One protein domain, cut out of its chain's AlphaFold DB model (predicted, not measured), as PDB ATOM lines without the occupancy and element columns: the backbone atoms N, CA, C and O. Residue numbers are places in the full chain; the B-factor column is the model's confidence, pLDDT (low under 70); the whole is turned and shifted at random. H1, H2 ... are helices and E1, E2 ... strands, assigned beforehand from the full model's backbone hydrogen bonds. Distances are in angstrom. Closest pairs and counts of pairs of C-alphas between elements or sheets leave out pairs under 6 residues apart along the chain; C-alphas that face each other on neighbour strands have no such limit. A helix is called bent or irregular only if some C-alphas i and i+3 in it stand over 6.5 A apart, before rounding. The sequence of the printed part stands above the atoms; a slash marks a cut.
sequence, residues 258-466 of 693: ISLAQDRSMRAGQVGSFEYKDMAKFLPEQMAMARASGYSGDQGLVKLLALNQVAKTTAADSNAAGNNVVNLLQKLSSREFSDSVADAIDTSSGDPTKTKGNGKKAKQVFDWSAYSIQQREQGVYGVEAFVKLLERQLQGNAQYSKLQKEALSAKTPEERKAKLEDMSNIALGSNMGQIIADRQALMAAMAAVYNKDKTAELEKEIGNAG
ATOM      1  N   ILE A 258      -5.672  12.348  -0.328       95.12
ATOM      2  CA  ILE A 258      -7.052  12.745  -0.617       95.12
ATOM      3  C   ILE A 258      -7.858  11.569  -1.172       95.12
ATOM      4  O   ILE A 258      -9.032  11.443  -0.838       95.12
ATOM      5  N   SER A 259      -7.263  10.693  -1.982       95.56
ATOM      6  CA  SER A 259      -7.974   9.539  -2.540       95.56
ATOM      7  C   SER A 259      -8.370   8.562  -1.437       95.56
ATOM      8  O   SER A 259      -9.543   8.211  -1.335       95.56
ATOM      9  N   LEU A 260      -7.443   8.232  -0.533       97.38
ATOM     10  CA  LEU A 260      -7.747   7.401   0.633       97.38
ATOM     11  C   LEU A 260      -8.747   8.073   1.589       97.38
ATOM     12  O   LEU A 260      -9.555   7.405   2.232       97.38
ATOM     13  N   ALA A 261      -8.712   9.397   1.717       97.81
ATOM     14  CA  ALA A 261      -9.693  10.121   2.516       97.81
ATOM     15  C   ALA A 261     -11.100  10.083   1.915       97.81
ATOM     16  O   ALA A 261     -12.067   9.921   2.661       97.81
ATOM     17  N   GLN A 262     -11.223  10.173   0.591       97.75
ATOM     18  CA  GLN A 262     -12.501   9.988  -0.093       97.75
ATOM     19  C   GLN A 262     -13.009   8.548   0.037       97.75
ATOM     20  O   GLN A 262     -14.183   8.351   0.345       97.75
ATOM     21  N   ASP A 263     -12.121   7.556  -0.069       98.25
ATOM     22  CA  ASP A 263     -12.426   6.153   0.229       98.25
ATOM     23  C   ASP A 263     -12.962   5.975   1.654       98.25
ATOM     24  O   ASP A 263     -14.007   5.360   1.862       98.25
ATOM     25  N   ARG A 264     -12.292   6.574   2.645       98.38
ATOM     26  CA  ARG A 264     -12.725   6.581   4.051       98.38
ATOM     27  C   ARG A 264     -14.098   7.212   4.224       98.38
ATOM     28  O   ARG A 264     -14.929   6.662   4.940       98.38
ATOM     29  N   SER A 265     -14.346   8.353   3.586       98.00
ATOM     30  CA  SER A 265     -15.653   9.009   3.630       98.00
ATOM     31  C   SER A 265     -16.731   8.155   2.967       98.00
ATOM     32  O   SER A 265     -17.818   8.026   3.519       98.00
ATOM     33  N   MET A 266     -16.447   7.518   1.832       97.62
ATOM     34  CA  MET A 266     -17.400   6.620   1.185       97.62
ATOM     35  C   MET A 266     -17.701   5.403   2.064       97.62
ATOM     36  O   MET A 266     -18.868   5.108   2.330       97.62
ATOM     37  N   ARG A 267     -16.660   4.758   2.603       97.81
ATOM     38  CA  ARG A 267     -16.792   3.609   3.502       97.81
ATOM     39  C   ARG A 267     -17.568   3.961   4.760       97.81
ATOM     40  O   ARG A 267     -18.444   3.197   5.136       97.81
ATOM     41  N   ALA A 268     -17.308   5.120   5.368       97.00
ATOM     42  CA  ALA A 268     -18.067   5.600   6.523       97.00
ATOM     43  C   ALA A 268     -19.577   5.631   6.240       97.00
ATOM     44  O   ALA A 268     -20.364   5.246   7.101       97.00
ATOM     45  N   GLY A 269     -19.968   6.032   5.026       95.31
ATOM     46  CA  GLY A 269     -21.361   6.025   4.590       95.31
ATOM     47  C   GLY A 269     -21.924   4.620   4.391       95.31
ATOM     48  O   GLY A 269     -23.071   4.386   4.743       95.31
ATOM     49  N   GLN A 270     -21.123   3.679   3.884       94.94
ATOM     50  CA  GLN A 270     -21.535   2.280   3.698       94.94
ATOM     51  C   GLN A 270     -21.727   1.522   5.022       94.94
ATOM     52  O   GLN A 270     -22.579   0.642   5.108       94.94
ATOM     53  N   VAL A 271     -20.914   1.820   6.042       93.69
ATOM     54  CA  VAL A 271     -20.916   1.097   7.335       93.69
ATOM     55  C   VAL A 271     -21.797   1.754   8.393       93.69
ATOM     56  O   VAL A 271     -21.915   1.260   9.517       93.69
ATOM     57  N   GLY A 272     -22.395   2.888   8.049       89.56
ATOM     58  CA  GLY A 272     -23.258   3.653   8.925       89.56
ATOM     59  C   GLY A 272     -24.486   4.177   8.191       89.56
ATOM     60  O   GLY A 272     -24.887   3.659   7.155       89.56
ATOM     61  N   SER A 273     -25.136   5.179   8.771       88.00
ATOM     62  CA  SER A 273     -26.406   5.717   8.260       88.00
ATOM     63  C   SER A 273     -26.306   7.178   7.831       88.00
ATOM     64  O   SER A 273     -27.324   7.800   7.531       88.00
ATOM     65  N   PHE A 274     -25.102   7.750   7.855       94.50
ATOM     66  CA  PHE A 274     -24.821   9.089   7.356       94.50
ATOM     67  C   PHE A 274     -24.005   8.962   6.070       94.50
ATOM     68  O   PHE A 274     -22.805   8.694   6.112       94.50
ATOM     69  N   GLU A 275     -24.688   9.067   4.931       95.50
ATOM     70  CA  GLU A 275     -24.138   8.755   3.609       95.50
ATOM     71  C   GLU A 275     -23.126   9.806   3.134       95.50
ATOM     72  O   GLU A 275     -23.118  10.948   3.597       95.50
ATOM     73  N   TYR A 276     -22.296   9.455   2.146       97.06
ATOM     74  CA  TYR A 276     -21.300  10.375   1.584       97.06
ATOM     75  C   TYR A 276     -21.910  11.698   1.096       97.06
ATOM     76  O   TYR A 276     -21.364  12.764   1.365       97.06
ATOM     77  N   LYS A 277     -23.072  11.653   0.432       95.19
ATOM     78  CA  LYS A 277     -23.769  12.855  -0.057       95.19
ATOM     79  C   LYS A 277     -24.236  13.790   1.066       95.19
ATOM     80  O   LYS A 277     -24.386  14.988   0.838       95.19
ATOM     81  N   ASP A 278     -24.490  13.248   2.256       95.69
ATOM     82  CA  ASP A 278     -24.824  14.042   3.436       95.69
ATOM     83  C   ASP A 278     -23.535  14.596   4.045       95.69
ATOM     84  O   ASP A 278     -23.403  15.797   4.266       95.69
ATOM     85  N   MET A 279     -22.530  13.734   4.210       95.12
ATOM     86  CA  MET A 279     -21.200  14.096   4.691       95.12
ATOM     87  C   MET A 279     -20.558  15.232   3.888       95.12
ATOM     88  O   MET A 279     -20.038  16.166   4.493       95.12
ATOM     89  N   ALA A 280     -20.647  15.217   2.558       95.38
ATOM     90  CA  ALA A 280     -20.071  16.247   1.692       95.38
ATOM     91  C   ALA A 280     -20.645  17.658   1.949       95.38
ATOM     92  O   ALA A 280     -19.966  18.649   1.687       95.38
ATOM     93  N   LYS A 281     -21.851  17.760   2.527       93.88
ATOM     94  CA  LYS A 281     -22.489  19.039   2.879       93.88
ATOM     95  C   LYS A 281     -22.026  19.590   4.225       93.88
ATOM     96  O   LYS A 281     -21.950  20.802   4.385       93.88
ATOM     97  N   PHE A 282     -21.729  18.716   5.189       95.12
ATOM     98  CA  PHE A 282     -21.444  19.113   6.577       95.12
ATOM     99  C   PHE A 282     -19.960  19.026   6.946       95.12
ATOM    100  O   PHE A 282     -19.448  19.873   7.679       95.12
ATOM    101  N   LEU A 283     -19.240  18.021   6.447       96.25
ATOM    102  CA  LEU A 283     -17.849  17.785   6.827       96.25
ATOM    103  C   LEU A 283     -16.892  18.929   6.471       96.25
ATOM    104  O   LEU A 283     -15.969  19.135   7.262       96.25
ATOM    105  N   PRO A 284     -17.061  19.704   5.376       96.25
ATOM    106  CA  PRO A 284     -16.209  20.867   5.139       96.25
ATOM    107  C   PRO A 284     -16.218  21.864   6.303       96.25
ATOM    108  O   PRO A 284     -15.159  22.290   6.771       96.25
ATOM    109  N   GLU A 285     -17.409  22.177   6.814       95.50
ATOM    110  CA  GLU A 285     -17.592  23.074   7.954       95.50
ATOM    111  C   GLU A 285     -17.079  22.429   9.245       95.50
ATOM    112  O   GLU A 285     -16.286  23.023   9.978       95.50
ATOM    113  N   GLN A 286     -17.449  21.172   9.498       96.12
ATOM    114  CA  GLN A 286     -17.008  20.456  10.692       96.12
ATOM    115  C   GLN A 286     -15.484  20.326  10.762       96.12
ATOM    116  O   GLN A 286     -14.911  20.566  11.818       96.12
ATOM    117  N   MET A 287     -14.798  20.024   9.654       96.62
ATOM    118  CA  MET A 287     -13.332  19.999   9.606       96.62
ATOM    119  C   MET A 287     -12.736  21.371   9.937       96.62
ATOM    120  O   MET A 287     -11.724  21.438  10.637       96.62
ATOM    121  N   ALA A 288     -13.339  22.468   9.461       93.38
ATOM    122  CA  ALA A 288     -12.922  23.829   9.808       93.38
ATOM    123  C   ALA A 288     -12.905  24.043  11.330       93.38
ATOM    124  O   ALA A 288     -11.873  24.439  11.874       93.38
ATOM    125  N   MET A 289     -13.999  23.692  12.007       92.56
ATOM    126  CA  MET A 289     -14.155  23.873  13.456       92.56
ATOM    127  C   MET A 289     -13.356  22.858  14.279       92.56
ATOM    128  O   MET A 289     -12.755  23.207  15.294       92.56
ATOM    129  N   ALA A 290     -13.286  21.604  13.831       93.25
ATOM    130  CA  ALA A 290     -12.683  20.516  14.593       93.25
ATOM    131  C   ALA A 290     -11.175  20.707  14.832       93.25
ATOM    132  O   ALA A 290     -10.649  20.185  15.817       93.25
ATOM    133  N   ARG A 291     -10.478  21.505  14.006       89.50
ATOM    134  CA  ARG A 291      -9.059  21.841  14.237       89.50
ATOM    135  C   ARG A 291      -8.813  22.502  15.586       89.50
ATOM    136  O   ARG A 291      -7.825  22.168  16.235       89.50
ATOM    137  N   ALA A 292      -9.715  23.376  16.031       83.50
ATOM    138  CA  ALA A 292      -9.606  24.021  17.341       83.50
ATOM    139  C   ALA A 292      -9.694  23.013  18.501       83.50
ATOM    140  O   ALA A 292      -9.136  23.243  19.566       83.50
ATOM    141  N   SER A 293     -10.332  21.866  18.260       80.88
ATOM    142  CA  SER A 293     -10.500  20.769  19.217       80.88
ATOM    143  C   SER A 293      -9.480  19.637  19.010       80.88
ATOM    144  O   SER A 293      -9.701  18.505  19.448       80.88
ATOM    145  N   GLY A 294      -8.375  19.916  18.306       85.19
ATOM    146  CA  GLY A 294      -7.260  18.988  18.098       85.19
ATOM    147  C   GLY A 294      -7.452  17.970  16.969       85.19
ATOM    148  O   GLY A 294      -6.584  17.114  16.772       85.19
ATOM    149  N   TYR A 295      -8.546  18.048  16.204       92.81
ATOM    150  CA  TYR A 295      -8.764  17.171  15.055       92.81
ATOM    151  C   TYR A 295      -8.052  17.710  13.818       92.81
ATOM    152  O   TYR A 295      -8.305  18.824  13.371       92.81
ATOM    153  N   SER A 296      -7.168  16.908  13.239       94.62
ATOM    154  CA  SER A 296      -6.529  17.197  11.956       94.62
ATOM    155  C   SER A 296      -5.920  15.928  11.369       94.62
ATOM    156  O   SER A 296      -5.770  14.908  12.055       94.62
ATOM    157  N   GLY A 297      -5.577  15.999  10.088       95.94
ATOM    158  CA  GLY A 297      -4.962  14.929   9.326       95.94
ATOM    159  C   GLY A 297      -5.853  13.706   9.162       95.94
ATOM    160  O   GLY A 297      -7.051  13.716   9.448       95.94
ATOM    161  N   ASP A 298      -5.229  12.625   8.711       95.75
ATOM    162  CA  ASP A 298      -5.877  11.340   8.456       95.75
ATOM    163  C   ASP A 298      -6.625  10.791   9.679       95.75
ATOM    164  O   ASP A 298      -7.796  10.431   9.578       95.75
ATOM    165  N   GLN A 299      -5.987  10.776  10.854       94.06
ATOM    166  CA  GLN A 299      -6.630  10.264  12.069       94.06
ATOM    167  C   GLN A 299      -7.769  11.163  12.551       94.06
ATOM    168  O   GLN A 299      -8.817  10.661  12.952       94.06
ATOM    169  N   GLY A 300      -7.598  12.489  12.482       95.19
ATOM    170  CA  GLY A 300      -8.679  13.420  12.795       95.19
ATOM    171  C   GLY A 300      -9.890  13.219  11.885       95.19
ATOM    172  O   GLY A 300     -11.016  13.330  12.358       95.19
ATOM    173  N   LEU A 301      -9.670  12.887  10.606       97.44
ATOM    174  CA  LEU A 301     -10.753  12.658   9.651       97.44
ATOM    175  C   LEU A 301     -11.511  11.377  10.000       97.44
ATOM    176  O   LEU A 301     -12.732  11.412  10.074       97.44
ATOM    177  N   VAL A 302     -10.806  10.274  10.266       96.56
ATOM    178  CA  VAL A 302     -11.432   9.004  10.676       96.56
ATOM    179  C   VAL A 302     -12.281   9.196  11.938       96.56
ATOM    180  O   VAL A 302     -13.439   8.783  11.968       96.56
ATOM    181  N   LYS A 303     -11.744   9.905  12.938       94.31
ATOM    182  CA  LYS A 303     -12.462  10.246  14.176       94.31
ATOM    183  C   LYS A 303     -13.705  11.094  13.911       94.31
ATOM    184  O   LYS A 303     -14.761  10.832  14.480       94.31
ATOM    185  N   LEU A 304     -13.604  12.090  13.031       95.62
ATOM    186  CA  LEU A 304     -14.734  12.946  12.672       95.62
ATOM    187  C   LEU A 304     -15.813  12.181  11.887       95.62
ATOM    188  O   LEU A 304     -17.003  12.371  12.134       95.62
ATOM    189  N   LEU A 305     -15.419  11.285  10.980       96.75
ATOM    190  CA  LEU A 305     -16.344  10.406  10.261       96.75
ATOM    191  C   LEU A 305     -17.096   9.492  11.236       96.75
ATOM    192  O   LEU A 305     -18.325   9.442  11.198       96.75
ATOM    193  N   ALA A 306     -16.382   8.841  12.160       95.25
ATOM    194  CA  ALA A 306     -16.987   8.008  13.198       95.25
ATOM    195  C   ALA A 306     -17.931   8.816  14.107       95.25
ATOM    196  O   ALA A 306     -19.049   8.377  14.373       95.25
ATOM    197  N   LEU A 307     -17.538  10.033  14.508       94.06
ATOM    198  CA  LEU A 307     -18.380  10.940  15.294       94.06
ATOM    199  C   LEU A 307     -19.719  11.225  14.602       94.06
ATOM    200  O   LEU A 307     -20.756  11.182  15.256       94.06
ATOM    201  N   ASN A 308     -19.723  11.467  13.288       95.12
ATOM    202  CA  ASN A 308     -20.969  11.690  12.552       95.12
ATOM    203  C   ASN A 308     -21.847  10.437  12.490       95.12
ATOM    204  O   ASN A 308     -23.059  10.539  12.680       95.12
ATOM    205  N   GLN A 309     -21.255   9.255  12.276       94.06
ATOM    206  CA  GLN A 309     -22.016   8.001  12.276       94.06
ATOM    207  C   GLN A 309     -22.658   7.733  13.637       94.06
ATOM    208  O   GLN A 309     -23.810   7.312  13.719       94.06
ATOM    209  N   VAL A 310     -21.947   8.033  14.721       90.88
ATOM    210  CA  VAL A 310     -22.474   7.849  16.070       90.88
ATOM    211  C   VAL A 310     -23.509   8.921  16.416       90.88
ATOM    212  O   VAL A 310     -24.571   8.586  16.941       90.88
ATOM    213  N   ALA A 311     -23.287  10.188  16.054       91.06
ATOM    214  CA  ALA A 311     -24.284  11.248  16.216       91.06
ATOM    215  C   ALA A 311     -25.596  10.902  15.491       91.06
ATOM    216  O   ALA A 311     -26.686  11.090  16.042       91.06
ATOM    217  N   LYS A 312     -25.494  10.297  14.302       90.81
ATOM    218  CA  LYS A 312     -26.634   9.830  13.512       90.81
ATOM    219  C   LYS A 312     -27.502   8.793  14.232       90.81
ATOM    220  O   LYS A 312     -28.708   8.799  14.018       90.81
ATOM    221  N   THR A 313     -26.948   7.978  15.133       85.00
ATOM    222  CA  THR A 313     -27.741   7.016  15.934       85.00
ATOM    223  C   THR A 313     -28.697   7.690  16.924       85.00
ATOM    224  O   THR A 313     -29.695   7.103  17.335       85.00
ATOM    225  N   THR A 314     -28.414   8.939  17.302       83.38
ATOM    226  CA  THR A 314     -29.232   9.698  18.261       83.38
ATOM    227  C   THR A 314     -30.132  10.736  17.590       83.38
ATOM    228  O   THR A 314     -31.178  11.082  18.144       83.38
ATOM    229  N   ALA A 315     -29.773  11.185  16.385       88.00
ATOM    230  CA  ALA A 315     -30.501  12.185  15.612       88.00
ATOM    231  C   ALA A 315     -31.710  11.605  14.853       88.00
ATOM    232  O   ALA A 315     -31.756  10.422  14.527       88.00
ATOM    233  N   ALA A 316     -32.685  12.460  14.530       87.25
ATOM    234  CA  ALA A 316     -33.868  12.061  13.759       87.25
ATOM    235  C   ALA A 316     -33.550  11.815  12.272       87.25
ATOM    236  O   ALA A 316     -34.055  10.875  11.663       87.25
ATOM    237  N   ASP A 317     -32.687  12.643  11.683       91.56
ATOM    238  CA  ASP A 317     -32.299  12.568  10.277       91.56
ATOM    239  C   ASP A 317     -30.828  12.987  10.075       91.56
ATOM    240  O   ASP A 317     -30.102  13.258  11.035       91.56
ATOM    241  N   SER A 318     -30.345  12.932   8.830       93.38
ATOM    242  CA  SER A 318     -28.956  13.273   8.491       93.38
ATOM    243  C   SER A 318     -28.650  14.758   8.711       93.38
ATOM    244  O   SER A 318     -27.564  15.096   9.174       93.38
ATOM    245  N   ASN A 319     -29.609  15.652   8.458       93.50
ATOM    246  CA  ASN A 319     -29.407  17.084   8.673       93.50
ATOM    247  C   ASN A 319     -29.279  17.400  10.164       93.50
ATOM    248  O   ASN A 319     -28.394  18.151  10.564       93.50
ATOM    249  N   ALA A 320     -30.131  16.797  10.994       92.06
ATOM    250  CA  ALA A 320     -30.036  16.884  12.442       92.06
ATOM    251  C   ALA A 320     -28.691  16.332  12.932       92.06
ATOM    252  O   ALA A 320     -28.015  16.999  13.706       92.06
ATOM    253  N   ALA A 321     -28.246  15.171  12.433       93.00
ATOM    254  CA  ALA A 321     -26.950  14.600  12.802       93.00
ATOM    255  C   ALA A 321     -25.781  15.548  12.476       93.00
ATOM    256  O   ALA A 321     -24.971  15.853  13.353       93.00
ATOM    257  N   GLY A 322     -25.732  16.059  11.241       94.25
ATOM    258  CA  GLY A 322     -24.697  16.990  10.792       94.25
ATOM    259  C   GLY A 322     -24.679  18.289  11.602       94.25
ATOM    260  O   GLY A 322     -23.613  18.705  12.060       94.25
ATOM    261  N   ASN A 323     -25.852  18.881  11.850       93.69
ATOM    262  CA  ASN A 323     -25.994  20.101  12.650       93.69
ATOM    263  C   ASN A 323     -25.625  19.888  14.123       93.69
ATOM    264  O   ASN A 323     -24.988  20.749  14.723       93.69
ATOM    265  N   ASN A 324     -25.966  18.739  14.708       92.44
ATOM    266  CA  ASN A 324     -25.604  18.420  16.089       92.44
ATOM    267  C   ASN A 324     -24.078  18.383  16.266       92.44
ATOM    268  O   ASN A 324     -23.554  18.919  17.244       92.44
ATOM    269  N   VAL A 325     -23.361  17.794  15.302       94.75
ATOM    270  CA  VAL A 325     -21.890  17.763  15.304       94.75
ATOM    271  C   VAL A 325     -21.307  19.154  15.041       94.75
ATOM    272  O   VAL A 325     -20.364  19.542  15.727       94.75
ATOM    273  N   VAL A 326     -21.877  19.932  14.113       94.19
ATOM    274  CA  VAL A 326     -21.486  21.337  13.885       94.19
ATOM    275  C   VAL A 326     -21.603  22.149  15.175       94.19
ATOM    276  O   VAL A 326     -20.610  22.716  15.624       94.19
ATOM    277  N   ASN A 327     -22.767  22.125  15.826       92.19
ATOM    278  CA  ASN A 327     -23.018  22.855  17.068       92.19
ATOM    279  C   ASN A 327     -22.062  22.423  18.183       92.19
ATOM    280  O   ASN A 327     -21.552  23.267  18.922       92.19
ATOM    281  N   LEU A 328     -21.804  21.118  18.307       92.88
ATOM    282  CA  LEU A 328     -20.855  20.584  19.279       92.88
ATOM    283  C   LEU A 328     -19.443  21.127  19.041       92.88
ATOM    284  O   LEU A 328     -18.832  21.670  19.960       92.88
ATOM    285  N   LEU A 329     -18.927  21.005  17.817       93.69
ATOM    286  CA  LEU A 329     -17.575  21.452  17.482       93.69
ATOM    287  C   LEU A 329     -17.435  22.969  17.614       93.69
ATOM    288  O   LEU A 329     -16.441  23.438  18.167       93.69
ATOM    289  N   GLN A 330     -18.448  23.723  17.182       91.44
ATOM    290  CA  GLN A 330     -18.494  25.172  17.333       91.44
ATOM    291  C   GLN A 330     -18.394  25.572  18.808       91.44
ATOM    292  O   GLN A 330     -17.546  26.391  19.159       91.44
ATOM    293  N   LYS A 331     -19.204  24.959  19.681       90.75
ATOM    294  CA  LYS A 331     -19.185  25.223  21.128       90.75
ATOM    295  C   LYS A 331     -17.832  24.890  21.740       90.75
ATOM    296  O   LYS A 331     -17.257  25.747  22.393       90.75
ATOM    297  N   LEU A 332     -17.285  23.700  21.484       89.50
ATOM    298  CA  LEU A 332     -15.986  23.293  22.042       89.50
ATOM    299  C   LEU A 332     -14.827  24.206  21.610       89.50
ATOM    300  O   LEU A 332     -13.846  24.342  22.338       89.50
ATOM    301  N   SER A 333     -14.946  24.833  20.437       85.56
ATOM    302  CA  SER A 333     -13.966  25.791  19.917       85.56
ATOM    303  C   SER A 333     -14.164  27.232  20.410       85.56
ATOM    304  O   SER A 333     -13.333  28.095  20.125       85.56
ATOM    305  N   SER A 334     -15.266  27.519  21.110       89.06
ATOM    306  CA  SER A 334     -15.671  28.882  21.444       89.06
ATOM    307  C   SER A 334     -14.976  29.401  22.705       89.06
ATOM    308  O   SER A 334     -14.646  28.662  23.639       89.06
ATOM    309  N   ARG A 335     -14.761  30.719  22.748       88.38
ATOM    310  CA  ARG A 335     -14.201  31.381  23.930       88.38
ATOM    311  C   ARG A 335     -15.171  31.311  25.103       88.38
ATOM    312  O   ARG A 335     -14.745  31.063  26.224       88.38
ATOM    313  N   GLU A 336     -16.455  31.499  24.824       89.88
ATOM    314  CA  GLU A 336     -17.540  31.417  25.799       89.88
ATOM    315  C   GLU A 336     -17.534  30.057  26.494       89.88
ATOM    316  O   GLU A 336     -17.639  30.005  27.711       89.88
ATOM    317  N   PHE A 337     -17.317  28.966  25.754       90.50
ATOM    318  CA  PHE A 337     -17.162  27.646  26.352       90.50
ATOM    319  C   PHE A 337     -15.955  27.579  27.298       90.50
ATOM    320  O   PHE A 337     -16.102  27.151  28.437       90.50
ATOM    321  N   SER A 338     -14.776  28.051  26.875       89.50
ATOM    322  CA  SER A 338     -13.573  28.085  27.729       89.50
ATOM    323  C   SER A 338     -13.772  28.925  28.999       89.50
ATOM    324  O   SER A 338     -13.248  28.583  30.062       89.50
ATOM    325  N   ASP A 339     -14.534  30.015  28.906       90.06
ATOM    326  CA  ASP A 339     -14.859  30.877  30.042       90.06
ATOM    327  C   ASP A 339     -15.906  30.234  30.968       90.06
ATOM    328  O   ASP A 339     -15.700  30.240  32.182       90.06
ATOM    329  N   SER A 340     -16.955  29.605  30.422       91.50
ATOM    330  CA  SER A 340     -17.947  28.843  31.195       91.50
ATOM    331  C   SER A 340     -17.322  27.648  31.909       91.50
ATOM    332  O   SER A 340     -17.622  27.413  33.074       91.50
ATOM    333  N   VAL A 341     -16.428  26.904  31.248       91.44
ATOM    334  CA  VAL A 341     -15.671  25.809  31.874       91.44
ATOM    335  C   VAL A 341     -14.825  26.349  33.027       91.44
ATOM    336  O   VAL A 341     -14.824  25.772  34.106       91.44
ATOM    337  N   ALA A 342     -14.133  27.473  32.832       90.75
ATOM    338  CA  ALA A 342     -13.320  28.071  33.887       90.75
ATOM    339  C   ALA A 342     -14.146  28.497  35.118       90.75
ATOM    340  O   ALA A 342     -13.628  28.452  36.231       90.75
ATOM    341  N   ASP A 343     -15.404  28.904  34.929       86.44
ATOM    342  CA  ASP A 343     -16.285  29.341  36.020       86.44
ATOM    343  C   ASP A 343     -17.048  28.197  36.696       86.44
ATOM    344  O   ASP A 343     -17.292  28.258  37.899       86.44
ATOM    345  N   ALA A 344     -17.438  27.172  35.938       86.94
ATOM    346  CA  ALA A 344     -18.330  26.113  36.406       86.94
ATOM    347  C   ALA A 344     -17.606  24.838  36.879       86.94
ATOM    348  O   ALA A 344     -18.256  23.972  37.466       86.94
ATOM    349  N   ILE A 345     -16.303  24.696  36.604       88.31
ATOM    350  CA  ILE A 345     -15.505  23.521  36.980       88.31
ATOM    351  C   ILE A 345     -14.703  23.771  38.252       88.31
ATOM    352  O   ILE A 345     -13.855  24.665  38.306       88.31
ATOM    353  N   ASP A 346     -14.871  22.872  39.219       80.88
ATOM    354  CA  ASP A 346     -13.988  22.804  40.378       80.88
ATOM    355  C   ASP A 346     -12.632  22.200  39.979       80.88
ATOM    356  O   ASP A 346     -12.542  21.071  39.476       80.88
ATOM    357  N   THR A 347     -11.560  22.967  40.203       85.81
ATOM    358  CA  THR A 347     -10.181  22.526  39.936       85.81
ATOM    359  C   THR A 347      -9.744  21.450  40.928       85.81
ATOM    360  O   THR A 347      -9.947  21.575  42.135       85.81
ATOM    361  N   SER A 348      -9.141  20.379  40.416       84.88
ATOM    362  CA  SER A 348      -8.556  19.293  41.211       84.88
ATOM    363  C   SER A 348      -7.028  19.329  41.159       84.88
ATOM    364  O   SER A 348      -6.434  19.938  40.270       84.88
ATOM    365  N   SER A 349      -6.368  18.655  42.104       80.88
ATOM    366  CA  SER A 349      -4.907  18.509  42.075       80.88
ATOM    367  C   SER A 349      -4.456  17.849  40.765       80.88
ATOM    368  O   SER A 349      -4.973  16.793  40.400       80.88
ATOM    369  N   GLY A 350      -3.512  18.478  40.062       83.25
ATOM    370  CA  GLY A 350      -3.032  18.046  38.743       83.25
ATOM    371  C   GLY A 350      -3.753  18.683  37.550       83.25
ATOM    372  O   GLY A 350      -3.293  18.506  36.424       83.25
ATOM    373  N   ASP A 351      -4.828  19.450  37.769       90.94
ATOM    374  CA  ASP A 351      -5.471  20.195  36.686       90.94
ATOM    375  C   ASP A 351      -4.609  21.372  36.225       90.94
ATOM    376  O   ASP A 351      -4.043  22.093  37.054       90.94
ATOM    377  N   PRO A 352      -4.550  21.636  34.910       92.50
ATOM    378  CA  PRO A 352      -3.990  22.882  34.434       92.50
ATOM    379  C   PRO A 352      -4.919  24.042  34.803       92.50
ATOM    380  O   PRO A 352      -6.136  23.995  34.595       92.50
ATOM    381  N   THR A 353      -4.325  25.106  35.338       93.62
ATOM    382  CA  THR A 353      -5.046  26.305  35.767       93.62
ATOM    383  C   THR A 353      -4.519  27.553  35.079       93.62
ATOM    384  O   THR A 353      -3.323  27.672  34.811       93.62
ATOM    385  N   LYS A 354      -5.406  28.525  34.871       91.75
ATOM    386  CA  LYS A 354      -5.071  29.878  34.418       91.75
ATOM    387  C   LYS A 354      -5.535  30.903  35.445       91.75
ATOM    388  O   LYS A 354      -6.562  30.730  36.101       91.75
ATOM    389  N   THR A 355      -4.822  32.021  35.528       90.25
ATOM    390  CA  THR A 355      -5.242  33.150  36.359       90.25
ATOM    391  C   THR A 355      -6.374  33.909  35.669       90.25
ATOM    392  O   THR A 355      -6.204  34.399  34.552       90.25
ATOM    393  N   LYS A 356      -7.516  34.065  36.344       87.25
ATOM    394  CA  LYS A 356      -8.635  34.907  35.900       87.25
ATOM    395  C   LYS A 356      -8.815  36.094  36.845       87.25
ATOM    396  O   LYS A 356      -8.866  35.929  38.063       87.25
ATOM    397  N   GLY A 357      -8.939  37.290  36.269       84.88
ATOM    398  CA  GLY A 357      -9.040  38.556  37.002       84.88
ATOM    399  C   GLY A 357      -7.683  39.201  37.305       84.88
ATOM    400  O   GLY A 357      -6.633  38.603  37.096       84.88
ATOM    401  N   ASN A 358      -7.715  40.439  37.808       82.94
ATOM    402  CA  ASN A 358      -6.520  41.256  38.036       82.94
ATOM    403  C   ASN A 358      -6.346  41.608  39.523       82.94
ATOM    404  O   ASN A 358      -7.323  41.803  40.256       82.94
ATOM    405  N   GLY A 359      -5.091  41.751  39.959       83.25
ATOM    406  CA  GLY A 359      -4.739  42.185  41.315       83.25
ATOM    407  C   GLY A 359      -5.279  41.245  42.398       83.25
ATOM    408  O   GLY A 359      -5.217  40.029  42.265       83.25
ATOM    409  N   LYS A 360      -5.864  41.802  43.465       81.75
ATOM    410  CA  LYS A 360      -6.405  41.023  44.600       81.75
ATOM    411  C   LYS A 360      -7.618  40.139  44.255       81.75
ATOM    412  O   LYS A 360      -8.038  39.353  45.095       81.75
ATOM    413  N   LYS A 361      -8.206  40.277  43.057       83.69
ATOM    414  CA  LYS A 361      -9.326  39.443  42.576       83.69
ATOM    415  C   LYS A 361      -8.871  38.287  41.678       83.69
ATOM    416  O   LYS A 361      -9.725  37.570  41.165       83.69
ATOM    417  N   ALA A 362      -7.564  38.134  41.466       85.75
ATOM    418  CA  ALA A 362      -7.004  37.032  40.699       85.75
ATOM    419  C   ALA A 362      -7.331  35.694  41.378       85.75
ATOM    420  O   ALA A 362      -7.033  35.498  42.557       85.75
ATOM    421  N   LYS A 363      -7.947  34.780  40.629       88.38
ATOM    422  CA  LYS A 363      -8.225  33.407  41.064       88.38
ATOM    423  C   LYS A 363      -7.641  32.433  40.052       88.38
ATOM    424  O   LYS A 363      -7.675  32.712  38.853       88.38
ATOM    425  N   GLN A 364      -7.122  31.309  40.536       90.19
ATOM    426  CA  GLN A 364      -6.787  30.189  39.664       90.19
ATOM    427  C   GLN A 364      -8.074  29.460  39.301       90.19
ATOM    428  O   GLN A 364      -8.841  29.080  40.183       90.19
ATOM    429  N   VAL A 365      -8.316  29.330  38.005       92.50
ATOM    430  CA  VAL A 365      -9.486  28.658  37.439       92.50
ATOM    431  C   VAL A 365      -9.031  27.600  36.448       92.50
ATOM    432  O   VAL A 365      -7.902  27.657  35.957       92.50
ATOM    433  N   PHE A 366      -9.900  26.644  36.139       93.81
ATOM    434  CA  PHE A 366      -9.578  25.574  35.202       93.81
ATOM    435  C   PHE A 366      -9.214  26.133  33.817       93.81
ATOM    436  O   PHE A 366      -9.895  27.018  33.286       93.81
ATOM    437  N   ASP A 367      -8.143  25.616  33.213       92.62
ATOM    438  CA  ASP A 367      -7.743  25.971  31.853       92.62
ATOM    439  C   ASP A 367      -8.093  24.856  30.865       92.62
ATOM    440  O   ASP A 367      -7.329  23.913  30.649       92.62
ATOM    441  N   TRP A 368      -9.250  25.007  30.211       91.81
ATOM    442  CA  TRP A 368      -9.692  24.107  29.146       91.81
ATOM    443  C   TRP A 368      -8.657  23.939  28.033       91.81
ATOM    444  O   TRP A 368      -8.474  22.835  27.527       91.81
ATOM    445  N   SER A 369      -7.971  25.016  27.650       89.56
ATOM    446  CA  SER A 369      -7.068  24.983  26.499       89.56
ATOM    447  C   SER A 369      -5.870  24.099  26.824       89.56
ATOM    448  O   SER A 369      -5.594  23.145  26.099       89.56
ATOM    449  N   ALA A 370      -5.232  24.347  27.969       91.75
ATOM    450  CA  ALA A 370      -4.125  23.532  28.455       91.75
ATOM    451  C   ALA A 370      -4.551  22.079  28.727       91.75
ATOM    452  O   ALA A 370      -3.840  21.155  28.333       91.75
ATOM    453  N   TYR A 371      -5.736  21.858  29.309       92.31
ATOM    454  CA  TYR A 371      -6.273  20.510  29.519       92.31
ATOM    455  C   TYR A 371      -6.473  19.758  28.200       92.31
ATOM    456  O   TYR A 371      -6.051  18.611  28.067       92.31
ATOM    457  N   SER A 372      -7.081  20.403  27.202       90.31
ATOM    458  CA  SER A 372      -7.329  19.794  25.894       90.31
ATOM    459  C   SER A 372      -6.028  19.426  25.173       90.31
ATOM    460  O   SER A 372      -5.960  18.370  24.548       90.31
ATOM    461  N   ILE A 373      -4.972  20.238  25.321       89.31
ATOM    462  CA  ILE A 373      -3.637  19.962  24.774       89.31
ATOM    463  C   ILE A 373      -3.008  18.753  25.478       89.31
ATOM    464  O   ILE A 373      -2.581  17.821  24.802       89.31
ATOM    465  N   GLN A 374      -3.027  18.709  26.813       91.88
ATOM    466  CA  GLN A 374      -2.510  17.565  27.580       91.88
ATOM    467  C   GLN A 374      -3.253  16.260  27.255       91.88
ATOM    468  O   GLN A 374      -2.645  15.200  27.131       91.88
ATOM    469  N   GLN A 375      -4.577  16.319  27.082       92.38
ATOM    470  CA  GLN A 375      -5.365  15.169  26.627       92.38
ATOM    471  C   GLN A 375      -4.966  14.761  25.202       92.38
ATOM    472  O   GLN A 375      -4.838  13.569  24.907       92.38
ATOM    473  N   ARG A 376      -4.699  15.733  24.325       89.94
ATOM    474  CA  ARG A 376      -4.288  15.467  22.946       89.94
ATOM    475  C   ARG A 376      -2.951  14.741  22.853       89.94
ATOM    476  O   ARG A 376      -2.832  13.848  22.016       89.94
ATOM    477  N   GLU A 377      -1.994  15.057  23.722       88.56
ATOM    478  CA  GLU A 377      -0.713  14.337  23.835       88.56
ATOM    479  C   GLU A 377      -0.906  12.848  24.166       88.56
ATOM    480  O   GLU A 377      -0.094  12.011  23.782       88.56
ATOM    481  N   GLN A 378      -2.026  12.499  24.804       89.94
ATOM    482  CA  GLN A 378      -2.421  11.124  25.128       89.94
ATOM    483  C   GLN A 378      -3.311  10.488  24.043       89.94
ATOM    484  O   GLN A 378      -3.893   9.425  24.254       89.94
ATOM    485  N   GLY A 379      -3.466  11.144  22.889       87.00
ATOM    486  CA  GLY A 379      -4.305  10.682  21.782       87.00
ATOM    487  C   GLY A 379      -5.801  10.971  21.942       87.00
ATOM    488  O   GLY A 379      -6.581  10.577  21.077       87.00
ATOM    489  N   VAL A 380      -6.207  11.687  22.993       89.88
ATOM    490  CA  VAL A 380      -7.613  11.979  23.307       89.88
ATOM    491  C   VAL A 380      -8.031  13.267  22.605       89.88
ATOM    492  O   VAL A 380      -7.365  14.296  22.712       89.88
ATOM    493  N   TYR A 381      -9.129  13.225  21.858       91.44
ATOM    494  CA  TYR A 381      -9.604  14.388  21.100       91.44
ATOM    495  C   TYR A 381     -10.552  15.264  21.925       91.44
ATOM    496  O   TYR A 381     -11.120  14.813  22.916       91.44
ATOM    497  N   GLY A 382     -10.780  16.516  21.507       90.81
ATOM    498  CA  GLY A 382     -11.529  17.495  22.308       90.81
ATOM    499  C   GLY A 382     -12.940  17.062  22.738       90.81
ATOM    500  O   GLY A 382     -13.368  17.415  23.832       90.81
ATOM    501  N   VAL A 383     -13.646  16.253  21.936       92.06
ATOM    502  CA  VAL A 383     -14.973  15.718  22.321       92.06
ATOM    503  C   VAL A 383     -14.840  14.681  23.436       92.06
ATOM    504  O   VAL A 383     -15.550  14.754  24.434       92.06
ATOM    505  N   GLU A 384     -13.898  13.745  23.304       92.19
ATOM    506  CA  GLU A 384     -13.618  12.737  24.331       92.19
ATOM    507  C   GLU A 384     -13.105  13.400  25.621       92.19
ATOM    508  O   GLU A 384     -13.548  13.049  26.713       92.19
ATOM    509  N   ALA A 385     -12.223  14.398  25.505       93.38
ATOM    510  CA  ALA A 385     -11.721  15.189  26.627       93.38
ATOM    511  C   ALA A 385     -12.854  15.931  27.354       93.38
ATOM    512  O   ALA A 385     -12.885  15.961  28.584       93.38
ATOM    513  N   PHE A 386     -13.814  16.483  26.607       93.31
ATOM    514  CA  PHE A 386     -14.982  17.140  27.183       93.31
ATOM    515  C   PHE A 386     -15.851  16.158  27.978       93.31
ATOM    516  O   PHE A 386     -16.202  16.440  29.122       93.31
ATOM    517  N   VAL A 387     -16.156  14.983  27.418       92.81
ATOM    518  CA  VAL A 387     -16.959  13.978  28.131       92.81
ATOM    519  C   VAL A 387     -16.223  13.450  29.364       92.81
ATOM    520  O   VAL A 387     -16.847  13.320  30.410       92.81
ATOM    521  N   LYS A 388     -14.901  13.230  29.297       92.50
ATOM    522  CA  LYS A 388     -14.094  12.870  30.479       92.50
ATOM    523  C   LYS A 388     -14.220  13.910  31.596       92.50
ATOM    524  O   LYS A 388     -14.366  13.551  32.764       92.50
ATOM    525  N   LEU A 389     -14.164  15.197  31.246       91.62
ATOM    526  CA  LEU A 389     -14.334  16.284  32.208       91.62
ATOM    527  C   LEU A 389     -15.745  16.274  32.815       91.62
ATOM    528  O   LEU A 389     -15.889  16.395  34.030       91.62
ATOM    529  N   LEU A 390     -16.772  16.074  31.988       92.06
ATOM    530  CA  LEU A 390     -18.166  15.984  32.420       92.06
ATOM    531  C   LEU A 390     -18.401  14.808  33.379       92.06
ATOM    532  O   LEU A 390     -19.005  14.988  34.436       92.06
ATOM    533  N   GLU A 391     -17.877  13.623  33.060       91.00
ATOM    534  CA  GLU A 391     -17.959  12.434  33.918       91.00
ATOM    535  C   GLU A 391     -17.312  12.680  35.279       91.00
ATOM    536  O   GLU A 391     -17.899  12.367  36.314       91.00
ATOM    537  N   ARG A 392     -16.134  13.313  35.295       91.31
ATOM    538  CA  ARG A 392     -15.436  13.668  36.534       91.31
ATOM    539  C   ARG A 392     -16.268  14.590  37.421       91.31
ATOM    540  O   ARG A 392     -16.282  14.412  38.633       91.31
ATOM    541  N   GLN A 393     -16.939  15.585  36.847       89.56
ATOM    542  CA  GLN A 393     -17.753  16.526  37.625       89.56
ATOM    543  C   GLN A 393     -19.041  15.887  38.152       89.56
ATOM    544  O   GLN A 393     -19.530  16.264  39.213       89.56
ATOM    545  N   LEU A 394     -19.574  14.892  37.443       90.81
ATOM    546  CA  LEU A 394     -20.811  14.202  37.815       90.81
ATOM    547  C   LEU A 394     -20.584  12.889  38.574       90.81
ATOM    548  O   LEU A 394     -21.559  12.246  38.955       90.81
ATOM    549  N   GLN A 395     -19.336  12.507  38.866       88.69
ATOM    550  CA  GLN A 395     -19.007  11.254  39.562       88.69
ATOM    551  C   GLN A 395     -19.674  11.122  40.945       88.69
ATOM    552  O   GLN A 395     -19.975  10.018  41.389       88.69
ATOM    553  N   GLY A 396     -19.948  12.245  41.622       88.94
ATOM    554  CA  GLY A 396     -20.668  12.264  42.901       88.94
ATOM    555  C   GLY A 396     -22.180  12.028  42.774       88.94
ATOM    556  O   GLY A 396     -22.851  11.774  43.772       88.94
ATOM    557  N   ASN A 397     -22.740  12.093  41.561       93.94
ATOM    558  CA  ASN A 397     -24.153  11.844  41.312       93.94
ATOM    559  C   ASN A 397     -24.398  10.338  41.104       93.94
ATOM    560  O   ASN A 397     -24.061   9.761  40.065       93.94
ATOM    561  N   ALA A 398     -25.024   9.699  42.096       95.62
ATOM    562  CA  ALA A 398     -25.297   8.261  42.080       95.62
ATOM    563  C   ALA A 398     -26.201   7.824  40.911       95.62
ATOM    564  O   ALA A 398     -25.990   6.749  40.348       95.62
ATOM    565  N   GLN A 399     -27.175   8.654  40.515       94.75
ATOM    566  CA  GLN A 399     -28.052   8.357  39.376       94.75
ATOM    567  C   GLN A 399     -27.290   8.447  38.054       94.75
ATOM    568  O   GLN A 399     -27.398   7.546  37.227       94.75
ATOM    569  N   TYR A 400     -26.454   9.477  37.885       94.44
ATOM    570  CA  TYR A 400     -25.597   9.607  36.706       94.44
ATOM    571  C   TYR A 400     -24.648   8.408  36.569       94.44
ATOM    572  O   TYR A 400     -24.576   7.788  35.511       94.44
ATOM    573  N   SER A 401     -23.989   8.016  37.663       94.50
ATOM    574  CA  SER A 401     -23.070   6.867  37.691       94.50
ATOM    575  C   SER A 401     -23.770   5.535  37.398       94.50
ATOM    576  O   SER A 401     -23.196   4.644  36.767       94.50
ATOM    577  N   LYS A 402     -25.022   5.376  37.844       95.88
ATOM    578  CA  LYS A 402     -25.851   4.214  37.512       95.88
ATOM    579  C   LYS A 402     -26.184   4.191  36.019       95.88
ATOM    580  O   LYS A 402     -25.938   3.180  35.365       95.88
ATOM    581  N   LEU A 403     -26.671   5.307  35.475       95.44
ATOM    582  CA  LEU A 403     -27.009   5.430  34.055       95.44
ATOM    583  C   LEU A 403     -25.788   5.250  33.147       95.44
ATOM    584  O   LEU A 403     -25.919   4.630  32.101       95.44
ATOM    585  N   GLN A 404     -24.599   5.701  33.562       92.81
ATOM    586  CA  GLN A 404     -23.345   5.447  32.845       92.81
ATOM    587  C   GLN A 404     -23.107   3.944  32.657       92.81
ATOM    588  O   GLN A 404     -22.831   3.492  31.546       92.81
ATOM    589  N   LYS A 405     -23.250   3.153  33.729       92.75
ATOM    590  CA  LYS A 405     -23.092   1.692  33.667       92.75
ATOM    591  C   LYS A 405     -24.165   1.045  32.795       92.75
ATOM    592  O   LYS A 405     -23.841   0.158  32.015       92.75
ATOM    593  N   GLU A 406     -25.411   1.503  32.906       94.00
ATOM    594  CA  GLU A 406     -26.531   1.012  32.091       94.00
ATOM    595  C   GLU A 406     -26.378   1.366  30.605       94.00
ATOM    596  O   GLU A 406     -26.679   0.543  29.750       94.00
ATOM    597  N   ALA A 407     -25.867   2.553  30.269       91.81
ATOM    598  CA  ALA A 407     -25.607   2.952  28.887       91.81
ATOM    599  C   ALA A 407     -24.511   2.085  28.244       91.81
ATOM    600  O   ALA A 407     -24.628   1.693  27.079       91.81
ATOM    601  N   LEU A 408     -23.467   1.751  29.011       89.44
ATOM    602  CA  LEU A 408     -22.392   0.856  28.573       89.44
ATOM    603  C   LEU A 408     -22.863  -0.599  28.424       89.44
ATOM    604  O   LEU A 408     -22.401  -1.290  27.522       89.44
ATOM    605  N   SER A 409     -23.782  -1.065  29.274       90.12
ATOM    606  CA  SER A 409     -24.313  -2.436  29.226       90.12
ATOM    607  C   SER A 409     -25.576  -2.601  28.373       90.12
ATOM    608  O   SER A 409     -26.040  -3.731  28.194       90.12
ATOM    609  N   ALA A 410     -26.124  -1.503  27.844       90.44
ATOM    610  CA  ALA A 410     -27.323  -1.505  27.016       90.44
ATOM    611  C   ALA A 410     -27.162  -2.446  25.817       90.44
ATOM    612  O   ALA A 410     -26.153  -2.405  25.104       90.44
ATOM    613  N   LYS A 411     -28.180  -3.277  25.581       88.31
ATOM    614  CA  LYS A 411     -28.147  -4.310  24.534       88.31
ATOM    615  C   LYS A 411     -28.627  -3.794  23.186       88.31
ATOM    616  O   LYS A 411     -28.315  -4.390  22.159       88.31
ATOM    617  N   THR A 412     -29.392  -2.704  23.193       87.44
ATOM    618  CA  THR A 412     -29.976  -2.110  21.988       87.44
ATOM    619  C   THR A 412     -29.576  -0.639  21.842       87.44
ATOM    620  O   THR A 412     -29.352   0.040  22.853       87.44
ATOM    621  N   PRO A 413     -29.477  -0.123  20.603       84.44
ATOM    622  CA  PRO A 413     -29.261   1.302  20.357       84.44
ATOM    623  C   PRO A 413     -30.321   2.194  21.014       84.44
ATOM    624  O   PRO A 413     -29.985   3.251  21.542       84.44
ATOM    625  N   GLU A 414     -31.583   1.762  21.027       88.62
ATOM    626  CA  GLU A 414     -32.716   2.502  21.587       88.62
ATOM    627  C   GLU A 414     -32.622   2.602  23.109       88.62
ATOM    628  O   GLU A 414     -32.784   3.687  23.671       88.62
ATOM    629  N   GLU A 415     -32.299   1.490  23.778       91.62
ATOM    630  CA  GLU A 415     -32.057   1.471  25.220       91.62
ATOM    631  C   GLU A 415     -30.901   2.402  25.574       91.62
ATOM    632  O   GLU A 415     -31.040   3.259  26.447       91.62
ATOM    633  N   ARG A 416     -29.779   2.300  24.852       90.88
ATOM    634  CA  ARG A 416     -28.626   3.172  25.084       90.88
ATOM    635  C   ARG A 416     -28.985   4.636  24.879       90.88
ATOM    636  O   ARG A 416     -28.645   5.459  25.723       90.88
ATOM    637  N   LYS A 417     -29.693   4.967  23.796       90.75
ATOM    638  CA  LYS A 417     -30.157   6.328  23.515       90.75
ATOM    639  C   LYS A 417     -30.990   6.874  24.673       90.75
ATOM    640  O   LYS A 417     -30.710   7.981  25.118       90.75
ATOM    641  N   ALA A 418     -31.938   6.098  25.201       93.88
ATOM    642  CA  ALA A 418     -32.741   6.509  26.352       93.88
ATOM    643  C   ALA A 418     -31.869   6.807  27.587       93.88
ATOM    644  O   ALA A 418     -32.033   7.846  28.222       93.88
ATOM    645  N   LYS A 419     -30.867   5.964  27.880       95.12
ATOM    646  CA  LYS A 419     -29.921   6.224  28.983       95.12
ATOM    647  C   LYS A 419     -29.103   7.492  28.759       95.12
ATOM    648  O   LYS A 419     -28.946   8.283  29.684       95.12
ATOM    649  N   LEU A 420     -28.614   7.721  27.541       93.00
ATOM    650  CA  LEU A 420     -27.877   8.942  27.202       93.00
ATOM    651  C   LEU A 420     -28.750  10.193  27.322       93.00
ATOM    652  O   LEU A 420     -28.263  11.237  27.758       93.00
ATOM    653  N   GLU A 421     -30.035  10.092  26.978       93.69
ATOM    654  CA  GLU A 421     -30.999  11.174  27.153       93.69
ATOM    655  C   GLU A 421     -31.182  11.533  28.629       93.69
ATOM    656  O   GLU A 421     -31.099  12.713  28.979       93.69
ATOM    657  N   ASP A 422     -31.347  10.534  29.496       95.31
ATOM    658  CA  ASP A 422     -31.457  10.735  30.943       95.31
ATOM    659  C   ASP A 422     -30.172  11.333  31.530       95.31
ATOM    660  O   ASP A 422     -30.217  12.305  32.290       95.31
ATOM    661  N   MET A 423     -29.007  10.816  31.129       94.12
ATOM    662  CA  MET A 423     -27.714  11.362  31.547       94.12
ATOM    663  C   MET A 423     -27.530  12.812  31.093       94.12
ATOM    664  O   MET A 423     -27.034  13.640  31.858       94.12
ATOM    665  N   SER A 424     -27.959  13.136  29.871       93.06
ATOM    666  CA  SER A 424     -27.914  14.498  29.338       93.06
ATOM    667  C   SER A 424     -28.822  15.437  30.127       93.06
ATOM    668  O   SER A 424     -28.418  16.555  30.426       93.06
ATOM    669  N   ASN A 425     -30.020  14.990  30.518       94.00
ATOM    670  CA  ASN A 425     -30.930  15.782  31.348       94.00
ATOM    671  C   ASN A 425     -30.326  16.075  32.732       94.00
ATOM    672  O   ASN A 425     -30.405  17.207  33.205       94.00
ATOM    673  N   ILE A 426     -29.668  15.087  33.352       93.44
ATOM    674  CA  ILE A 426     -28.954  15.286  34.624       93.44
ATOM    675  C   ILE A 426     -27.816  16.296  34.454       93.44
ATOM    676  O   ILE A 426     -27.682  17.212  35.264       93.44
ATOM    677  N   ALA A 427     -27.009  16.154  33.401       92.25
ATOM    678  CA  ALA A 427     -25.919  17.081  33.126       92.25
ATOM    679  C   ALA A 427     -26.437  18.512  32.893       92.25
ATOM    680  O   ALA A 427     -25.920  19.449  33.499       92.25
ATOM    681  N   LEU A 428     -27.501  18.692  32.107       91.00
ATOM    682  CA  LEU A 428     -28.120  20.000  31.860       91.00
ATOM    683  C   LEU A 428     -28.707  20.642  33.125       91.00
ATOM    684  O   LEU A 428     -28.685  21.863  33.247       91.00
ATOM    685  N   GLY A 429     -29.206  19.837  34.067       89.62
ATOM    686  CA  GLY A 429     -29.684  20.308  35.372       89.62
ATOM    687  C   GLY A 429     -28.576  20.619  36.386       89.62
ATOM    688  O   GLY A 429     -28.869  21.094  37.479       89.62
ATOM    689  N   SER A 430     -27.314  20.341  36.048       89.44
ATOM    690  CA  SER A 430     -26.141  20.603  36.891       89.44
ATOM    691  C   SER A 430     -25.387  21.864  36.444       89.44
ATOM    692  O   SER A 430     -25.774  22.530  35.483       89.44
ATOM    693  N   ASN A 431     -24.237  22.147  37.066       84.69
ATOM    694  CA  ASN A 431     -23.316  23.191  36.600       84.69
ATOM    695  C   ASN A 431     -22.877  22.983  35.133       84.69
ATOM    696  O   ASN A 431     -22.526  23.950  34.459       84.69
ATOM    697  N   MET A 432     -22.964  21.759  34.588       85.88
ATOM    698  CA  MET A 432     -22.663  21.506  33.172       85.88
ATOM    699  C   MET A 432     -23.656  22.182  32.216       85.88
ATOM    700  O   MET A 432     -23.273  22.496  31.091       85.88
ATOM    701  N   GLY A 433     -24.886  22.486  32.646       86.62
ATOM    702  CA  GLY A 433     -25.845  23.255  31.844       86.62
ATOM    703  C   GLY A 433     -25.384  24.687  31.547       86.62
ATOM    704  O   GLY A 433     -25.765  25.255  30.525       86.62
ATOM    705  N   GLN A 434     -24.506  25.252  32.388       86.62
ATOM    706  CA  GLN A 434     -23.868  26.558  32.154       86.62
ATOM    707  C   GLN A 434     -22.745  26.482  31.106       86.62
ATOM    708  O   GLN A 434     -22.403  27.485  30.476       86.62
ATOM    709  N   ILE A 435     -22.178  25.288  30.908       87.44
ATOM    710  CA  ILE A 435     -21.106  25.008  29.947       87.44
ATOM    711  C   ILE A 435     -21.694  24.626  28.586       87.44
ATOM    712  O   ILE A 435     -21.300  25.166  27.554       87.44
ATOM    713  N   ILE A 436     -22.658  23.702  28.573       87.75
ATOM    714  CA  ILE A 436     -23.349  23.265  27.365       87.75
ATOM    715  C   ILE A 436     -24.852  23.151  27.624       87.75
ATOM    716  O   ILE A 436     -25.336  22.189  28.201       87.75
ATOM    717  N   ALA A 437     -25.615  24.132  27.147       88.56
ATOM    718  CA  ALA A 437     -27.080  24.114  27.241       88.56
ATOM    719  C   ALA A 437     -27.763  23.388  26.061       88.56
ATOM    720  O   ALA A 437     -28.975  23.189  26.056       88.56
ATOM    721  N   ASP A 438     -27.002  23.012  25.027       90.62
ATOM    722  CA  ASP A 438     -27.548  22.326  23.851       90.62
ATOM    723  C   ASP A 438     -27.546  20.818  24.085       90.62
ATOM    724  O   ASP A 438     -26.506  20.159  24.009       90.62
ATOM    725  N   ARG A 439     -28.743  20.286  24.357       89.81
ATOM    726  CA  ARG A 439     -28.973  18.858  24.584       89.81
ATOM    727  C   ARG A 439     -28.515  18.000  23.408       89.81
ATOM    728  O   ARG A 439     -28.027  16.902  23.634       89.81
ATOM    729  N   GLN A 440     -28.668  18.470  22.173       89.25
ATOM    730  CA  GLN A 440     -28.320  17.691  20.988       89.25
ATOM    731  C   GLN A 440     -26.803  17.597  20.802       89.25
ATOM    732  O   GLN A 440     -26.278  16.516  20.532       89.25
ATOM    733  N   ALA A 441     -26.090  18.703  21.022       89.44
ATOM    734  CA  ALA A 441     -24.630  18.715  21.033       89.44
ATOM    735  C   ALA A 441     -24.066  17.828  22.160       89.44
ATOM    736  O   ALA A 441     -23.140  17.048  21.931       89.44
ATOM    737  N   LEU A 442     -24.660  17.894  23.358       91.12
ATOM    738  CA  LEU A 442     -24.282  17.036  24.482       91.12
ATOM    739  C   LEU A 442     -24.536  15.552  24.176       91.12
ATOM    740  O   LEU A 442     -23.641  14.733  24.362       91.12
ATOM    741  N   MET A 443     -25.709  15.212  23.635       90.56
ATOM    742  CA  MET A 443     -26.043  13.848  23.214       90.56
ATOM    743  C   MET A 443     -25.056  13.311  22.177       90.56
ATOM    744  O   MET A 443     -24.610  12.174  22.306       90.56
ATOM    745  N   ALA A 444     -24.672  14.117  21.183       89.88
ATOM    746  CA  ALA A 444     -23.679  13.720  20.187       89.88
ATOM    747  C   ALA A 444     -22.304  13.446  20.822       89.88
ATOM    748  O   ALA A 444     -21.665  12.443  20.498       89.88
ATOM    749  N   ALA A 445     -21.871  14.293  21.764       91.00
ATOM    750  CA  ALA A 445     -20.618  14.101  22.493       91.00
ATOM    751  C   ALA A 445     -20.638  12.812  23.324       91.00
ATOM    752  O   ALA A 445     -19.717  12.000  23.246       91.00
ATOM    753  N   MET A 446     -21.711  12.597  24.086       91.12
ATOM    754  CA  MET A 446     -21.870  11.405  24.911       91.12
ATOM    755  C   MET A 446     -21.981  10.146  24.052       91.12
ATOM    756  O   MET A 446     -21.300   9.164  24.322       91.12
ATOM    757  N   ALA A 447     -22.751  10.168  22.966       89.75
ATOM    758  CA  ALA A 447     -22.869   9.019  22.077       89.75
ATOM    759  C   ALA A 447     -21.496   8.552  21.570       89.75
ATOM    760  O   ALA A 447     -21.235   7.351  21.591       89.75
ATOM    761  N   ALA A 448     -20.594   9.474  21.204       86.50
ATOM    762  CA  ALA A 448     -19.239   9.146  20.750       86.50
ATOM    763  C   ALA A 448     -18.418   8.355  21.785       86.50
ATOM    764  O   ALA A 448     -17.636   7.478  21.417       86.50
ATOM    765  N   VAL A 449     -18.626   8.637  23.076       88.69
ATOM    766  CA  VAL A 449     -17.889   8.027  24.194       88.69
ATOM    767  C   VAL A 449     -18.597   6.816  24.781       88.69
ATOM    768  O   VAL A 449     -17.935   5.947  25.326       88.69
ATOM    769  N   TYR A 450     -19.914   6.714  24.682       88.75
ATOM    770  CA  TYR A 450     -20.677   5.606  25.264       88.75
ATOM    771  C   TYR A 450     -20.972   4.484  24.267       88.75
ATOM    772  O   TYR A 450     -21.368   3.394  24.665       88.75
ATOM    773  N   ASN A 451     -20.708   4.717  22.981       85.75
ATOM    774  CA  ASN A 451     -20.690   3.695  21.940       85.75
ATOM    775  C   ASN A 451     -19.263   3.213  21.619       85.75
ATOM    776  O   ASN A 451     -18.995   2.916  20.461       85.75
ATOM    777  N   LYS A 452     -18.337   3.138  22.593       80.19
ATOM    778  CA  LYS A 452     -16.894   2.906  22.324       80.19
ATOM    779  C   LYS A 452     -16.616   1.731  21.396       80.19
ATOM    780  O   LYS A 452     -15.828   1.893  20.475       80.19
ATOM    781  N   ASP A 453     -17.282   0.598  21.601       85.12
ATOM    782  CA  ASP A 453     -17.081  -0.591  20.768       85.12
ATOM    783  C   ASP A 453     -17.497  -0.328  19.319       85.12
ATOM    784  O   ASP A 453     -16.758  -0.642  18.389       85.12
ATOM    785  N   LYS A 454     -18.644   0.338  19.126       86.19
ATOM    786  CA  LYS A 454     -19.114   0.715  17.794       86.19
ATOM    787  C   LYS A 454     -18.225   1.783  17.167       86.19
ATOM    788  O   LYS A 454     -17.905   1.683  15.991       86.19
ATOM    789  N   THR A 455     -17.803   2.784  17.933       88.81
ATOM    790  CA  THR A 455     -16.870   3.818  17.477       88.81
ATOM    791  C   THR A 455     -15.542   3.187  17.042       88.81
ATOM    792  O   THR A 455     -15.060   3.486  15.958       88.81
ATOM    793  N   ALA A 456     -14.984   2.259  17.824       90.69
ATOM    794  CA  ALA A 456     -13.741   1.562  17.500       90.69
ATOM    795  C   ALA A 456     -13.877   0.649  16.269       90.69
ATOM    796  O   ALA A 456     -12.979   0.617  15.426       90.69
ATOM    797  N   GLU A 457     -15.001  -0.063  16.132       92.56
ATOM    798  CA  GLU A 457     -15.327  -0.839  14.931       92.56
ATOM    799  C   GLU A 457     -15.400   0.068  13.695       92.56
ATOM    800  O   GLU A 457     -14.727  -0.194  12.698       92.56
ATOM    801  N   LEU A 458     -16.138   1.181  13.785       93.88
ATOM    802  CA  LEU A 458     -16.244   2.173  12.716       93.88
ATOM    803  C   LEU A 458     -14.868   2.721  12.331       93.88
ATOM    804  O   LEU A 458     -14.525   2.738  11.155       93.88
ATOM    805  N   GLU A 459     -14.051   3.131  13.301       94.75
ATOM    806  CA  GLU A 459     -12.700   3.639  13.045       94.75
ATOM    807  C   GLU A 459     -11.808   2.601  12.355       94.75
ATOM    808  O   GLU A 459     -11.050   2.953  11.449       94.75
ATOM    809  N   LYS A 460     -11.919   1.322  12.735       95.81
ATOM    810  CA  LYS A 460     -11.181   0.220  12.105       95.81
ATOM    811  C   LYS A 460     -11.631  -0.017  10.664       95.81
ATOM    812  O   LYS A 460     -10.786  -0.173   9.782       95.81
ATOM    813  N   GLU A 461     -12.938  -0.074  10.419       96.06
ATOM    814  CA  GLU A 461     -13.482  -0.303   9.077       96.06
ATOM    815  C   GLU A 461     -13.206   0.872   8.141       96.06
ATOM    816  O   GLU A 461     -12.782   0.670   7.005       96.06
ATOM    817  N   ILE A 462     -13.382   2.099   8.634       96.81
ATOM    818  CA  ILE A 462     -13.057   3.322   7.901       96.81
ATOM    819  C   ILE A 462     -11.548   3.371   7.644       96.81
ATOM    820  O   ILE A 462     -11.123   3.613   6.521       96.81
ATOM    821  N   GLY A 463     -10.712   3.092   8.647       94.56
ATOM    822  CA  GLY A 463      -9.254   3.144   8.528       94.56
ATOM    823  C   GLY A 463      -8.685   2.298   7.380       94.56
ATOM    824  O   GLY A 463      -7.726   2.736   6.740       94.56
ATOM    825  N   ASN A 464      -9.322   1.158   7.078       93.44
ATOM    826  CA  ASN A 464      -8.925   0.188   6.049       93.44
ATOM    827  C   ASN A 464      -9.694   0.331   4.717       93.44
ATOM    828  O   ASN A 464      -9.764  -0.618   3.942       93.44
ATOM    829  N   ALA A 465     -10.273   1.499   4.436       96.31
ATOM    830  CA  ALA A 465     -11.187   1.709   3.311       96.31
ATOM    831  C   ALA A 465     -10.552   1.789   1.906       96.31
ATOM    832  O   ALA A 465     -11.277   2.045   0.946       96.31
ATOM    833  N   GLY A 466      -9.235   1.630   1.751       96.75
ATOM    834  CA  GLY A 466      -8.566   1.845   0.460       96.75
ATOM    835  C   GLY A 466      -9.218   1.065  -0.692       96.75
ATOM    836  O   GLY A 466      -9.428  -0.141  -0.584       96.75
TER     837      GLY A 466
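This is residues 258 to 466 of the 693 residues of the protein "PhageMin_Tail domain-containing protein" of Acinetobacter sp. ANC 4470 (UniProt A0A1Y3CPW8). The domain is a body of mostly crossed helices, with H11 in its middle and H3, H4, H7 and H9 packed round it; a small strand hairpin, E1 and E2, makes one end of the longest axis, and H1 and H12 lie at the other end. The helical hairpin H8 and H9 covers one side of the body, and H2 runs side by side with H4 on another. The printed part has 209 residues, with twelve named helices and two named strands in the order H1 to H5, E1, E2, H6 to H12; the class is mostly helix, and the sheet, E1 then E2, is antiparallel. The whole is compact, with a radius of gyration of the C-alphas of 17.2 A, and elongated in outline, 58 by 36 by 27 A.

H1, residues 258 to 270, touches H2, residues 276 to 293, with residues 265 to 269 alone; the closest C-alphas, of Gly 269 and Tyr 276, are 5.3 A apart. H2 has a kink of 56 degrees near residue 283 and is irregular, but only just: C-alphas 281 and 284 are 6.9 A apart. H3, residues 297 to 314, is the hub, touching five helices. It runs the same way as H1 at a shallow tilt of 16 degrees, closest at the C-alphas of Ala 268 and Leu 305, 6.3 A. H4, residues 318 to 332, touches H2 at a shallow tilt of 7 degrees, the same way, closest at the C-alphas of Gln 286 and Val 326, 5.6 A. H3 touches H4 with residues 307 to 314 alone, closest at the C-alphas of Lys 312 and Ala 321, 4.8 A. H5, residues 335 to 344, comes closest to E2, residues 363 to 366, at the C-alphas of Ala 342 and Phe 366, 4.7 A. E1, residues 353 to 356, and E2 form an antiparallel hairpin, with N 354 and O 365 at 2.9 A and N 363 and O 356 at 3.0 A, within hydrogen-bond range. H6, residues 368 to 377, touches H5 about perpendicular, at 81 degrees, closest at the C-alphas of Ser 338 and Trp 368, 5.7 A. H7, residues 382 to 394, touches H6 with residues 382 to 385 alone, closest at the C-alphas of Ser 372 and Gly 382, 6.0 A. H8, residues 398 to 409, and H9, residues 413 to 428, form a helical hairpin at a shallow tilt of 24 degrees, closest at the C-alphas of Ala 407 and Arg 416, 4.9 A. H10, residues 432 to 435, touches H5, closest at the C-alphas of Ser 340 and Ile 435, 5.1 A. H11, residues 439 to 450, touches H4 with residues 440 to 445 alone, about perpendicular at 89 degrees, closest at the C-alphas of Leu 328 and Ala 441, 4.6 A. H11 also touches H3 with residues 443 to 448 alone, closest at the C-alphas of Ala 311 and Ala 444, 4.7 A. H12, residues 452 to 463, touches H1 with residues 458 to 463 alone, closest at the C-alphas of Arg 264 and Ile 462, 5.1 A. Every O i to N i+4 pair is within hydrogen-bond range in H1, H4 to H9 and H12, against 8 of 14 in H2, 12 of 14 in H3 and 7 of 8 in H11; H10 is too short for such a pair.

H1 begins at C-alpha 258, (-7.052, 12.745, -0.617). H2 measures 23.1 A from first to last C-alpha, H3 26.4 A, H4 21.3 A and H9 22.0 A. E1 begins at C-alpha 353, (-5.046, 26.305, 35.767), and H12 ends at C-alpha 463, (-9.254, 3.144, 8.528).

The C-alphas farthest apart, of Lys 360 and Gly 466, are 59.1 A apart. The printed part has no cut and no long link. Its mean pLDDT is 91.4, and no printed residue is under 70.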